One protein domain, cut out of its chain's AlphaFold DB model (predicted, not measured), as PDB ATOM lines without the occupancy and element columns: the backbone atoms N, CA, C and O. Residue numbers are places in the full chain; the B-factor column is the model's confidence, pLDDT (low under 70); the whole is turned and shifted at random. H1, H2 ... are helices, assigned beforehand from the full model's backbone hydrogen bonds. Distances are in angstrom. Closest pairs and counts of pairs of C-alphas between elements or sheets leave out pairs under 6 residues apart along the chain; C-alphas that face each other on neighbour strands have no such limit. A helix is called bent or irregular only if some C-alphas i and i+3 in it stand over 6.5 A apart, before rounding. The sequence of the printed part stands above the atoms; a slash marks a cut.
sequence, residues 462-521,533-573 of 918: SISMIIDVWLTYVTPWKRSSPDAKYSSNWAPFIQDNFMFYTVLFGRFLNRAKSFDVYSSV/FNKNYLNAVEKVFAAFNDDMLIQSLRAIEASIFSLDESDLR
ATOM      1  N   SER A 462      85.056 110.957  49.505       88.69
ATOM      2  CA  SER A 462      84.990 112.145  48.660       88.69
ATOM      3  C   SER A 462      86.278 112.411  47.881       88.69
ATOM      4  O   SER A 462      86.265 113.229  46.967       88.69
ATOM      5  N   ILE A 463      87.385 111.724  48.197       89.75
ATOM      6  CA  ILE A 463      88.611 111.812  47.391       89.75
ATOM      7  C   ILE A 463      88.380 111.387  45.936       89.75
ATOM      8  O   ILE A 463      89.072 111.872  45.043       89.75
ATOM      9  N   SER A 464      87.376 110.539  45.689       90.44
ATOM     10  CA  SER A 464      86.969 110.144  44.341       90.44
ATOM     11  C   SER A 464      86.627 111.354  43.471       90.44
ATOM     12  O   SER A 464      86.999 111.360  42.309       90.44
ATOM     13  N   MET A 465      86.046 112.424  44.035       92.06
ATOM     14  CA  MET A 465      85.745 113.654  43.285       92.06
ATOM     15  C   MET A 465      87.013 114.336  42.759       92.06
ATOM     16  O   MET A 465      87.028 114.850  41.648       92.06
ATOM     17  N   ILE A 466      88.092 114.336  43.549       95.00
ATOM     18  CA  ILE A 466      89.384 114.899  43.129       95.00
ATOM     19  C   ILE A 466      90.038 114.032  42.065       95.00
ATOM     20  O   ILE A 466      90.645 114.556  41.134       95.00
ATOM     21  N   ILE A 467      89.922 112.715  42.210       95.19
ATOM     22  CA  ILE A 467      90.456 111.762  41.241       95.19
ATOM     23  C   ILE A 467      89.710 111.901  39.916       95.19
ATOM     24  O   ILE A 467      90.361 112.023  38.887       95.19
ATOM     25  N   ASP A 468      88.380 111.961  39.943       93.88
ATOM     26  CA  ASP A 468      87.559 112.150  38.750       93.88
ATOM     27  C   ASP A 468      87.930 113.471  38.053       93.88
ATOM     28  O   ASP A 468      88.290 113.447  36.883       93.88
ATOM     29  N   VAL A 469      88.011 114.588  38.787       95.25
ATOM     30  CA  VAL A 469      88.443 115.895  38.248       95.25
ATOM     31  C   VAL A 469      89.860 115.863  37.656       95.25
ATOM     32  O   VAL A 469      90.115 116.448  36.601       95.25
ATOM     33  N   TRP A 470      90.803 115.177  38.308       96.94
ATOM     34  CA  TRP A 470      92.152 114.995  37.770       96.94
ATOM     35  C   TRP A 470      92.128 114.192  36.467       96.94
ATOM     36  O   TRP A 470      92.749 114.615  35.493       96.94
ATOM     37  N   LEU A 471      91.385 113.083  36.422       94.69
ATOM     38  CA  LEU A 471      91.246 112.235  35.237       94.69
ATOM     39  C   LEU A 471      90.543 112.966  34.085       94.69
ATOM     40  O   LEU A 471      91.035 112.906  32.960       94.69
ATOM     41  N   THR A 472      89.493 113.749  34.354       92.75
ATOM     42  CA  THR A 472      88.834 114.608  33.352       92.75
ATOM     43  C   THR A 472      89.825 115.562  32.674       92.75
ATOM     44  O   THR A 472      89.662 115.898  31.496       92.75
ATOM     45  N   TYR A 473      90.862 116.001  33.396       94.69
ATOM     46  CA  TYR A 473      91.920 116.854  32.859       94.69
ATOM     47  C   TYR A 473      93.013 116.076  32.114       94.69
ATOM     48  O   TYR A 473      93.426 116.500  31.039       94.69
ATOM     49  N   VAL A 474      93.494 114.951  32.661       93.56
ATOM     50  CA  VAL A 474      94.635 114.214  32.085       93.56
ATOM     51  C   VAL A 474      94.261 113.216  30.988       93.56
ATOM     52  O   VAL A 474      95.146 112.745  30.277       93.56
ATOM     53  N   THR A 475      92.983 112.899  30.796       91.81
ATOM     54  CA  THR A 475      92.523 112.077  29.663       91.81
ATOM     55  C   THR A 475      91.494 112.822  28.812       91.81
ATOM     56  O   THR A 475      90.352 112.376  28.698       91.81
ATOM     57  N   PRO A 476      91.864 113.959  28.195       89.00
ATOM     58  CA  PRO A 476      90.930 114.775  27.424       89.00
ATOM     59  C   PRO A 476      90.320 114.034  26.227       89.00
ATOM     60  O   PRO A 476      89.164 114.267  25.883       89.00
ATOM     61  N   TRP A 477      91.052 113.089  25.632       88.12
ATOM     62  CA  TRP A 477      90.566 112.267  24.518       88.12
ATOM     63  C   TRP A 477      89.403 111.344  24.897       88.12
ATOM     64  O   TRP A 477      88.561 111.066  24.047       88.12
ATOM     65  N   LYS A 478      89.298 110.922  26.166       86.38
ATOM     66  CA  LYS A 478      88.203 110.057  26.644       86.38
ATOM     67  C   LYS A 478      86.844 110.765  26.713       86.38
ATOM     68  O   LYS A 478      85.835 110.141  27.022       86.38
ATOM     69  N   ARG A 479      86.801 112.072  26.435       76.88
ATOM     70  CA  ARG A 479      85.558 112.856  26.402       76.88
ATOM     71  C   ARG A 479      84.739 112.604  25.150       76.88
ATOM     72  O   ARG A 479      83.524 112.499  25.238       76.88
ATOM     73  N   SER A 480      85.402 112.527  23.996       75.25
ATOM     74  CA  SER A 480      84.728 112.260  22.721       75.25
ATOM     75  C   SER A 480      84.155 110.846  22.697       75.25
ATOM     76  O   SER A 480      83.073 110.620  22.169       75.25
ATOM     77  N   SER A 481      84.871 109.898  23.300       82.88
ATOM     78  CA  SER A 481      84.387 108.545  23.543       82.88
ATOM     79  C   SER A 481      85.084 107.976  24.782       82.88
ATOM     80  O   SER A 481      86.307 108.094  24.870       82.88
ATOM     81  N   PRO A 482      84.361 107.337  25.723       81.88
ATOM     82  CA  PRO A 482      84.960 106.750  26.927       81.88
ATOM     83  C   PRO A 482      86.015 105.680  26.602       81.88
ATOM     84  O   PRO A 482      86.964 105.496  27.368       81.88
ATOM     85  N   ASP A 483      85.879 105.039  25.439       85.38
ATOM     86  CA  ASP A 483      86.784 104.008  24.929       85.38
ATOM     87  C   ASP A 483      87.907 104.577  24.048       85.38
ATOM     88  O   ASP A 483      88.750 103.830  23.544       85.38
ATOM     89  N   ALA A 484      87.943 105.900  23.844       85.75
ATOM     90  CA  ALA A 484      88.999 106.535  23.072       85.75
ATOM     91  C   ALA A 484      90.361 106.295  23.733       85.75
ATOM     92  O   ALA A 484      90.568 106.539  24.928       85.75
ATOM     93  N   LYS A 485      91.313 105.851  22.917       87.81
ATOM     94  CA  LYS A 485      92.717 105.708  23.295       87.81
ATOM     95  C   LYS A 485      93.489 106.987  22.998       87.81
ATOM     96  O   LYS A 485      93.044 107.840  22.226       87.81
ATOM     97  N   TYR A 486      94.648 107.121  23.628       87.19
ATOM     98  CA  TYR A 486      95.573 108.203  23.347       87.19
ATOM     99  C   TYR A 486      96.022 108.149  21.880       87.19
ATOM    100  O   TYR A 486      96.313 107.089  21.325       87.19
ATOM    101  N   SER A 487      96.103 109.322  21.255       86.25
ATOM    102  CA  SER A 487      96.654 109.504  19.913       86.25
ATOM    103  C   SER A 487      97.786 110.527  19.945       86.25
ATOM    104  O   SER A 487      97.807 111.428  20.786       86.25
ATOM    105  N   SER A 488      98.725 110.419  19.005       82.44
ATOM    106  CA  SER A 488      99.912 111.288  18.919       82.44
ATOM    107  C   SER A 488      99.584 112.784  18.807       82.44
ATOM    108  O   SER A 488     100.404 113.623  19.174       82.44
ATOM    109  N   ASN A 489      98.365 113.132  18.384       82.00
ATOM    110  CA  ASN A 489      97.854 114.505  18.352       82.00
ATOM    111  C   ASN A 489      97.828 115.182  19.732       82.00
ATOM    112  O   ASN A 489      97.874 116.409  19.811       82.00
ATOM    113  N   TRP A 490      97.786 114.402  20.815       85.88
ATOM    114  CA  TRP A 490      97.794 114.909  22.186       85.88
ATOM    115  C   TRP A 490      99.200 115.098  22.759       85.88
ATOM    116  O   TRP A 490      99.330 115.646  23.851       85.88
ATOM    117  N   ALA A 491     100.261 114.708  22.041       85.56
ATOM    118  CA  ALA A 491     101.634 114.798  22.538       85.56
ATOM    119  C   ALA A 491     102.027 116.201  23.061       85.56
ATOM    120  O   ALA A 491     102.602 116.259  24.150       85.56
ATOM    121  N   PRO A 492     101.674 117.330  22.401       84.75
ATOM    122  CA  PRO A 492     101.964 118.666  22.938       84.75
ATOM    123  C   PRO A 492     101.276 118.931  24.284       84.75
ATOM    124  O   PRO A 492     101.874 119.501  25.192       84.75
ATOM    125  N   PHE A 493     100.037 118.459  24.447       87.31
ATOM    126  CA  PHE A 493      99.308 118.581  25.708       87.31
ATOM    127  C   PHE A 493      99.962 117.750  26.819       87.31
ATOM    128  O   PHE A 493     100.110 118.237  27.939       87.31
ATOM    129  N   ILE A 494     100.381 116.515  26.519       90.25
ATOM    130  CA  ILE A 494     101.099 115.661  27.481       90.25
ATOM    131  C   ILE A 494     102.410 116.316  27.907       90.25
ATOM    132  O   ILE A 494     102.743 116.311  29.089       90.25
ATOM    133  N   GLN A 495     103.143 116.885  26.953       87.81
ATOM    134  CA  GLN A 495     104.413 117.555  27.198       87.81
ATOM    135  C   GLN A 495     104.252 118.723  28.174       87.81
ATOM    136  O   GLN A 495     104.969 118.796  29.171       87.81
ATOM    137  N   ASP A 496     103.272 119.590  27.937       86.75
ATOM    138  CA  ASP A 496     103.013 120.745  28.798       86.75
ATOM    139  C   ASP A 496     102.476 120.355  30.176       86.75
ATOM    140  O   ASP A 496     102.702 121.066  31.157       86.75
ATOM    141  N   ASN A 497     101.806 119.205  30.269       92.12
ATOM    142  CA  ASN A 497     101.219 118.684  31.501       92.12
ATOM    143  C   ASN A 497     101.990 117.508  32.095       92.12
ATOM    144  O   ASN A 497     101.456 116.787  32.937       92.12
ATOM    145  N   PHE A 498     103.257 117.323  31.731       92.38
ATOM    146  CA  PHE A 498     104.055 116.160  32.131       92.38
ATOM    147  C   PHE A 498     104.054 115.905  33.652       92.38
ATOM    148  O   PHE A 498     103.992 114.761  34.113       92.38
ATOM    149  N   MET A 499     104.044 116.972  34.459       92.75
ATOM    150  CA  MET A 499     103.993 116.886  35.925       92.75
ATOM    151  C   MET A 499     102.671 116.326  36.469       92.75
ATOM    152  O   MET A 499     102.665 115.727  37.549       92.75
ATOM    153  N   PHE A 500     101.562 116.490  35.741       95.19
ATOM    154  CA  PHE A 500     100.273 115.899  36.097       95.19
ATOM    155  C   PHE A 500     100.282 114.380  35.932       95.19
ATOM    156  O   PHE A 500      99.639 113.686  36.713       95.19
ATOM    157  N   TYR A 501     101.040 113.858  34.965       95.00
ATOM    158  CA  TYR A 501     101.161 112.418  34.733       95.00
ATOM    159  C   TYR A 501     102.180 111.757  35.657       95.00
ATOM    160  O   TYR A 501     102.001 110.614  36.057       95.00
ATOM    161  N   THR A 502     103.253 112.461  36.017       93.12
ATOM    162  CA  THR A 502     104.374 111.856  36.751       93.12
ATOM    163  C   THR A 502     104.336 112.163  38.245       93.12
ATOM    164  O   THR A 502     104.222 111.262  39.079       93.12
ATOM    165  N   VAL A 503     104.411 113.443  38.615       93.69
ATOM    166  CA  VAL A 503     104.513 113.867  40.018       93.69
ATOM    167  C   VAL A 503     103.202 113.631  40.758       93.69
ATOM    168  O   VAL A 503     103.224 113.063  41.854       93.69
ATOM    169  N   LEU A 504     102.065 114.029  40.176       95.19
ATOM    170  CA  LEU A 504     100.762 113.817  40.819       95.19
ATOM    171  C   LEU A 504     100.419 112.333  40.927       95.19
ATOM    172  O   LEU A 504      99.928 111.916  41.970       95.19
ATOM    173  N   PHE A 505     100.771 111.519  39.930       94.38
ATOM    174  CA  PHE A 505     100.602 110.072  40.028       94.38
ATOM    175  C   PHE A 505     101.406 109.476  41.195       94.38
ATOM    176  O   PHE A 505     100.870 108.717  42.001       94.38
ATOM    177  N   GLY A 506     102.672 109.873  41.370       92.44
ATOM    178  CA  GLY A 506     103.473 109.436  42.519       92.44
ATOM    179  C   GLY A 506     102.881 109.864  43.872       92.44
ATOM    180  O   GLY A 506     102.915 109.101  44.844       92.44
ATOM    181  N   ARG A 507     102.299 111.068  43.943       93.50
ATOM    182  CA  ARG A 507     101.580 111.570  45.128       93.50
ATOM    183  C   ARG A 507     100.309 110.768  45.390       93.50
ATOM    184  O   ARG A 507     100.104 110.329  46.521       93.50
ATOM    185  N   PHE A 508      99.526 110.502  44.348       94.25
ATOM    186  CA  PHE A 508      98.361 109.633  44.404       94.25
ATOM    187  C   PHE A 508      98.733 108.241  44.923       94.25
ATOM    188  O   PHE A 508      98.106 107.776  45.865       94.25
ATOM    189  N   LEU A 509      99.797 107.605  44.419       91.94
ATOM    190  CA  LEU A 509     100.239 106.300  44.925       91.94
ATOM    191  C   LEU A 509     100.622 106.341  46.407       91.94
ATOM    192  O   LEU A 509     100.266 105.446  47.173       91.94
ATOM    193  N   ASN A 510     101.348 107.375  46.837       90.25
ATOM    194  CA  ASN A 510     101.678 107.540  48.253       90.25
ATOM    195  C   ASN A 510     100.428 107.714  49.112       90.25
ATOM    196  O   ASN A 510     100.381 107.214  50.236       90.25
ATOM    197  N   ARG A 511      99.408 108.374  48.567       88.50
ATOM    198  CA  ARG A 511      98.121 108.537  49.221       88.50
ATOM    199  C   ARG A 511      97.314 107.236  49.246       88.50
ATOM    200  O   ARG A 511      96.799 106.881  50.305       88.50
ATOM    201  N   ALA A 512      97.280 106.495  48.143       88.69
ATOM    202  CA  ALA A 512      96.557 105.238  47.996       88.69
ATOM    203  C   ALA A 512      97.049 104.159  48.973       88.69
ATOM    204  O   ALA A 512      96.243 103.410  49.512       88.69
ATOM    205  N   LYS A 513      98.347 104.152  49.317       86.25
ATOM    206  CA  LYS A 513      98.903 103.296  50.391       86.25
ATOM    207  C   LYS A 513      98.220 103.488  51.747       86.25
ATOM    208  O   LYS A 513      98.274 102.599  52.587       86.25
ATOM    209  N   SER A 514      97.654 104.670  51.986       82.56
ATOM    210  CA  SER A 514      96.973 105.018  53.235       82.56
ATOM    211  C   SER A 514      95.456 104.840  53.175       82.56
ATOM    212  O   SER A 514      94.788 105.140  54.166       82.56
ATOM    213  N   PHE A 515      94.907 104.391  52.040       83.38
ATOM    214  CA  PHE A 515      93.488 104.077  51.938       83.38
ATOM    215  C   PHE A 515      93.183 102.848  52.777       83.38
ATOM    216  O   PHE A 515      93.717 101.763  52.551       83.38
ATOM    217  N   ASP A 516      92.310 103.037  53.760       72.62
ATOM    218  CA  ASP A 516      91.773 101.929  54.523       72.62
ATOM    219  C   ASP A 516      90.678 101.260  53.688       72.62
ATOM    220  O   ASP A 516      89.521 101.683  53.672       72.62
ATOM    221  N   VAL A 517      91.072 100.229  52.937       69.00
ATOM    222  CA  VAL A 517      90.160  99.405  52.127       69.00
ATOM    223  C   VAL A 517      89.112  98.713  53.017       69.00
ATOM    224  O   VAL A 517      88.030  98.352  52.551       69.00
ATOM    225  N   TYR A 518      89.392  98.590  54.317       63.88
ATOM    226  CA  TYR A 518      88.502  98.015  55.313       63.88
ATOM    227  C   TYR A 518      88.033  99.090  56.288       63.88
ATOM    228  O   TYR A 518      88.483  99.148  57.429       63.88
ATOM    229  N   SER A 519      87.079  99.924  55.870       55.94
ATOM    230  CA  SER A 519      86.525 100.921  56.783       55.94
ATOM    231  C   SER A 519      85.923 100.235  58.018       55.94
ATOM    232  O   SER A 519      85.055  99.363  57.908       55.94
ATOM    233  N   SER A 520      86.382 100.612  59.214       47.97
ATOM    234  CA  SER A 520      85.707 100.230  60.451       47.97
ATOM    235  C   SER A 520      84.428 101.060  60.558       47.97
ATOM    236  O   SER A 520      84.413 102.129  61.173       47.97
ATOM    237  N   VAL A 521      83.344 100.613  59.929       47.34
ATOM    238  CA  VAL A 521      82.026 101.163  60.241       47.34
ATOM    239  C   VAL A 521      81.801 100.918  61.731       47.34
ATOM    240  O   VAL A 521      81.769  99.774  62.183       47.34
ATOM    241  N   PHE A 533      83.857  96.492  53.121       66.12
ATOM    242  CA  PHE A 533      84.833  96.752  52.080       66.12
ATOM    243  C   PHE A 533      84.500  98.064  51.375       66.12
ATOM    244  O   PHE A 533      83.407  98.224  50.827       66.12
ATOM    245  N   ASN A 534      85.432  99.010  51.392       73.56
ATOM    246  CA  ASN A 534      85.221 100.298  50.755       73.56
ATOM    247  C   ASN A 534      85.489 100.186  49.246       73.56
ATOM    248  O   ASN A 534      86.603 100.402  48.764       73.56
ATOM    249  N   LYS A 535      84.438  99.833  48.496       80.31
ATOM    250  CA  LYS A 535      84.477  99.692  47.032       80.31
ATOM    251  C   LYS A 535      84.864 100.999  46.323       80.31
ATOM    252  O   LYS A 535      85.428 100.944  45.235       80.31
ATOM    253  N   ASN A 536      84.607 102.156  46.935       81.56
ATOM    254  CA  ASN A 536      84.854 103.460  46.318       81.56
ATOM    255  C   ASN A 536      86.353 103.728  46.144       81.56
ATOM    256  O   ASN A 536      86.765 104.144  45.064       81.56
ATOM    257  N   TYR A 537      87.184 103.415  47.145       84.19
ATOM    258  CA  TYR A 537      88.637 103.579  47.014       84.19
ATOM    259  C   TYR A 537      89.236 102.681  45.938       84.19
ATOM    260  O   TYR A 537      90.108 103.119  45.193       84.19
ATOM    261  N   LEU A 538      88.772 101.435  45.839       84.25
ATOM    262  CA  LEU A 538      89.281 100.516  44.826       84.25
ATOM    263  C   LEU A 538      88.851 100.907  43.425       84.25
ATOM    264  O   LEU A 538      89.690 100.898  42.537       84.25
ATOM    265  N   ASN A 539      87.600 101.330  43.251       87.81
ATOM    266  CA  ASN A 539      87.139 101.889  41.985       87.81
ATOM    267  C   ASN A 539      87.972 103.123  41.600       87.81
ATOM    268  O   ASN A 539      88.396 103.261  40.460       87.81
ATOM    269  N   ALA A 540      88.286 104.000  42.556       87.81
ATOM    270  CA  ALA A 540      89.129 105.160  42.288       87.81
ATOM    271  C   ALA A 540      90.553 104.765  41.853       87.81
ATOM    272  O   ALA A 540      91.104 105.353  40.926       87.81
ATOM    273  N   VAL A 541      91.136 103.743  42.485       90.00
ATOM    274  CA  VAL A 541      92.426 103.173  42.081       90.00
ATOM    275  C   VAL A 541      92.334 102.567  40.678       90.00
ATOM    276  O   VAL A 541      93.117 102.938  39.809       90.00
ATOM    277  N   GLU A 542      91.352 101.706  40.430       90.56
ATOM    278  CA  GLU A 542      91.096 101.064  39.137       90.56
ATOM    279  C   GLU A 542      90.939 102.084  38.005       90.56
ATOM    280  O   GLU A 542      91.623 101.974  36.991       90.56
ATOM    281  N   LYS A 543      90.139 103.137  38.211       90.94
ATOM    282  CA  LYS A 543      89.977 104.249  37.263       90.94
ATOM    283  C   LYS A 543      91.307 104.903  36.901       90.94
ATOM    284  O   LYS A 543      91.571 105.133  35.721       90.94
ATOM    285  N   VAL A 544      92.149 105.197  37.896       92.88
ATOM    286  CA  VAL A 544      93.464 105.805  37.650       92.88
ATOM    287  C   VAL A 544      94.339 104.853  36.847       92.88
ATOM    288  O   VAL A 544      94.904 105.254  35.838       92.88
ATOM    289  N   PHE A 545      94.423 103.578  37.220       91.38
ATOM    290  CA  PHE A 545      95.224 102.620  36.458       91.38
ATOM    291  C   PHE A 545      94.706 102.436  35.025       91.38
ATOM    292  O   PHE A 545      95.499 102.475  34.090       91.38
ATOM    293  N   ALA A 546      93.391 102.347  34.824       90.12
ATOM    294  CA  ALA A 546      92.774 102.260  33.500       90.12
ATOM    295  C   ALA A 546      92.983 103.525  32.645       90.12
ATOM    296  O   ALA A 546      92.987 103.459  31.415       90.12
ATOM    297  N   ALA A 547      93.149 104.695  33.266       89.00
ATOM    298  CA  ALA A 547      93.481 105.931  32.562       89.00
ATOM    299  C   ALA A 547      94.930 105.957  32.050       89.00
ATOM    300  O   ALA A 547      95.183 106.537  30.999       89.00
ATOM    301  N   PHE A 548      95.854 105.311  32.766       89.56
ATOM    302  CA  PHE A 548      97.275 105.251  32.412       89.56
ATOM    303  C   PHE A 548      97.672 103.969  31.661       89.56
ATOM    304  O   PHE A 548      98.804 103.871  31.192       89.56
ATOM    305  N   ASN A 549      96.761 103.002  31.525       88.19
ATOM    306  CA  ASN A 549      96.968 101.747  30.800       88.19
ATOM    307  C   ASN A 549      96.838 101.932  29.276       88.19
ATOM    308  O   ASN A 549      96.001 101.305  28.625       88.19
ATOM    309  N   ASP A 550      97.631 102.843  28.721       88.19
ATOM    310  CA  ASP A 550      97.732 103.083  27.285       88.19
ATOM    311  C   ASP A 550      99.210 103.077  26.879       88.19
ATOM    312  O   ASP A 550      99.994 103.933  27.303       88.19
ATOM    313  N   ASP A 551      99.596 102.092  26.067       87.81
ATOM    314  CA  ASP A 551     100.987 101.885  25.657       87.81
ATOM    315  C   ASP A 551     101.570 103.111  24.950       87.81
ATOM    316  O   ASP A 551     102.734 103.458  25.160       87.81
ATOM    317  N   MET A 552     100.765 103.807  24.145       87.12
ATOM    318  CA  MET A 552     101.212 104.978  23.394       87.12
ATOM    319  C   MET A 552     101.400 106.190  24.310       87.12
ATOM    320  O   MET A 552     102.329 106.981  24.105       87.12
ATOM    321  N   LEU A 553     100.576 106.319  25.357       89.88
ATOM    322  CA  LEU A 553     100.772 107.330  26.396       89.88
ATOM    323  C   LEU A 553     102.080 107.073  27.155       89.88
ATOM    324  O   LEU A 553     102.893 107.986  27.301       89.88
ATOM    325  N   ILE A 554     102.316 105.831  27.591       90.94
ATOM    326  CA  ILE A 554     103.539 105.448  28.314       90.94
ATOM    327  C   ILE A 554     104.778 105.696  27.443       90.94
ATOM    328  O   ILE A 554     105.748 106.306  27.899       90.94
ATOM    329  N   GLN A 555     104.744 105.289  26.171       89.19
ATOM    330  CA  GLN A 555     105.831 105.550  25.224       89.19
ATOM    331  C   GLN A 555     106.083 107.051  25.034       89.19
ATOM    332  O   GLN A 555     107.238 107.481  25.024       89.19
ATOM    333  N   SER A 556     105.025 107.859  24.953       88.06
ATOM    334  CA  SER A 556     105.144 109.315  24.832       88.06
ATOM    335  C   SER A 556     105.778 109.936  26.079       88.06
ATOM    336  O   SER A 556     106.684 110.760  25.962       88.06
ATOM    337  N   LEU A 557     105.381 109.497  27.278       92.00
ATOM    338  CA  LEU A 557     105.982 109.947  28.538       92.00
ATOM    339  C   LEU A 557     107.472 109.583  28.625       92.00
ATOM    340  O   LEU A 557     108.276 110.427  29.019       92.00
ATOM    341  N   ARG A 558     107.859 108.375  28.193       89.62
ATOM    342  CA  ARG A 558     109.270 107.955  28.099       89.62
ATOM    343  C   ARG A 558     110.064 108.797  27.102       89.62
ATOM    344  O   ARG A 558     111.206 109.153  27.375       89.62
ATOM    345  N   ALA A 559     109.482 109.112  25.946       88.88
ATOM    346  CA  ALA A 559     110.135 109.936  24.933       88.88
ATOM    347  C   ALA A 559     110.358 111.374  25.436       88.88
ATOM    348  O   ALA A 559     111.448 111.930  25.274       88.88
ATOM    349  N   ILE A 560     109.362 111.953  26.116       88.19
ATOM    350  CA  ILE A 560     109.474 113.267  26.764       88.19
ATOM    351  C   ILE A 560     110.560 113.226  27.841       88.19
ATOM    352  O   ILE A 560     111.459 114.062  27.840       88.19
ATOM    353  N   GLU A 561     110.552 112.209  28.699       88.00
ATOM    354  CA  GLU A 561     111.595 112.004  29.701       88.00
ATOM    355  C   GLU A 561     113.000 111.930  29.073       88.00
ATOM    356  O   GLU A 561     113.912 112.659  29.473       88.00
ATOM    357  N   ALA A 562     113.188 111.078  28.063       87.69
ATOM    358  CA  ALA A 562     114.474 110.908  27.392       87.69
ATOM    359  C   ALA A 562     114.961 112.209  26.732       87.69
ATOM    360  O   ALA A 562     116.159 112.504  26.749       87.69
ATOM    361  N   SER A 563     114.049 113.013  26.180       84.75
ATOM    362  CA  SER A 563     114.392 114.288  25.544       84.75
ATOM    363  C   SER A 563     114.794 115.363  26.556       84.75
ATOM    364  O   SER A 563     115.854 115.968  26.399       84.75
ATOM    365  N   ILE A 564     114.032 115.531  27.644       79.31
ATOM    366  CA  ILE A 564     114.362 116.470  28.729       79.31
ATOM    367  C   ILE A 564     115.759 116.171  29.289       79.31
ATOM    368  O   ILE A 564     116.523 117.090  29.581       79.31
ATOM    369  N   PHE A 565     116.120 114.891  29.401       73.31
ATOM    370  CA  PHE A 565     117.360 114.482  30.060       73.31
ATOM    371  C   PHE A 565     118.569 114.280  29.142       73.31
ATOM    372  O   PHE A 565     119.697 114.419  29.612       73.31
ATOM    373  N   SER A 566     118.380 114.001  27.852       79.25
ATOM    374  CA  SER A 566     119.492 113.979  26.883       79.25
ATOM    375  C   SER A 566     120.061 115.379  26.617       79.25
ATOM    376  O   SER A 566     121.261 115.533  26.377       79.25
ATOM    377  N   LEU A 567     119.225 116.416  26.736       67.94
ATOM    378  CA  LEU A 567     119.655 117.811  26.648       67.94
ATOM    379  C   LEU A 567     120.604 118.197  27.794       67.94
ATOM    380  O   LEU A 567     121.621 118.834  27.538       67.94
ATOM    381  N   ASP A 568     120.347 117.744  29.024       63.28
ATOM    382  CA  ASP A 568     121.192 118.081  30.183       63.28
ATOM    383  C   ASP A 568     122.592 117.449  30.079       63.28
ATOM    384  O   ASP A 568     123.606 118.091  30.348       63.28
ATOM    385  N   GLU A 569     122.683 116.207  29.593       68.25
ATOM    386  CA  GLU A 569     123.973 115.527  29.423       68.25
ATOM    387  C   GLU A 569     124.831 116.178  28.321       68.25
ATOM    388  O   GLU A 569     126.056 116.268  28.438       68.25
ATOM    389  N   SER A 570     124.194 116.686  27.263       64.88
ATOM    390  CA  SER A 570     124.889 117.404  26.190       64.88
ATOM    391  C   SER A 570     125.309 118.826  26.594       64.88
ATOM    392  O   SER A 570     126.431 119.227  26.269       64.88
ATOM    393  N   ASP A 571     124.493 119.543  27.377       63.84
ATOM    394  CA  ASP A 571     124.852 120.833  27.987       63.84
ATOM    395  C   ASP A 571     126.048 120.678  28.949       63.84
ATOM    396  O   ASP A 571     127.001 121.466  28.908       63.84
ATOM    397  N   LEU A 572     126.063 119.618  29.768       62.78
ATOM    398  CA  LEU A 572     127.176 119.304  30.673       62.78
ATOM    399  C   LEU A 572     128.472 118.970  29.914       62.78
ATOM    400  O   LEU A 572     129.542 119.461  30.287       62.78
ATOM    401  N   ARG A 573     128.396 118.208  28.812       63.56
ATOM    402  CA  ARG A 573     129.562 117.904  27.954       63.56
ATOM    403  C   ARG A 573     130.113 119.146  27.248       63.56
ATOM    404  O   ARG A 573     131.329 119.310  27.165       63.56
TER     405      ARG A 573
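What this domain is: This is residues 462 to 521 and 533 to 573 of the 918 residues of an uncharacterized protein of Spizellomyces punctatus (strain DAOM BR117) (UniProt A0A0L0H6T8). Three helices, H1, H4 and H5, stand side by side as a loose up-and-down bundle, each running against the one before it in the chain. H2, H3 and the first part of H6 gather at one end of it, and H6 runs outward there, its residues 562 to 573 sticking out as an arm. The printed part has 101 residues with six named helices, H1 to H6 in chain order, and no named strand; the class is all helix. It is loose, with a radius of gyration of the C-alphas of 16.2 A, and only just elongated, spanning 59 by 34 by 19 A.

Where its parts are: H1, residues 463 to 474, begins at C-alpha 463 (88.611, 111.812, 47.391) and is 16.6 A long. H2 is residues 476 to 479. H3, residues 488 to 496, is irregular: C-alphas 489 and 492 are 7.4 A apart. H4, residues 498 to 512, measures 20.7 A, and H5, residues 535 to 548, 20.2 A. H6, residues 551 to 573, measures 32.8 A and ends at C-alpha 573 (129.562, 117.904, 27.954).

How they stand to each other: H1 and H5 touch, the same way at a shallow tilt of 13 degrees; their closest C-alphas, of Ser 464 and Ala 540, are 5.8 A apart. H4 is close to H1 but not clearly touching, with C-alphas of Val 474 and Phe 500 closest at 7.1 A, and likewise to H5, with Ala 512 and Val 541 at 7.5 A. H3 touches H6 at residues 552 to 560 alone, closest at the C-alphas of Gln 495 and Ile 560, 6.6 A. H2 touches no helix. Every O i to N i+4 pair is within hydrogen-bond range in H1 and H5, against 3 of 5 in H3, 9 of 11 in H4 and 18 of 19 in H6; H2 is too short for such a pair.

The domain as a whole: The C-alphas farthest apart, of Val 521 and Arg 573, are 59.9 A apart. Residues 522 to 532 are not printed, and C-alphas 521 and 533 are 9.7 A apart across this cut. Of the links printed whole, none is long. The pLDDT is under 70 at residues 517 to 521, 533 and 567 to 573.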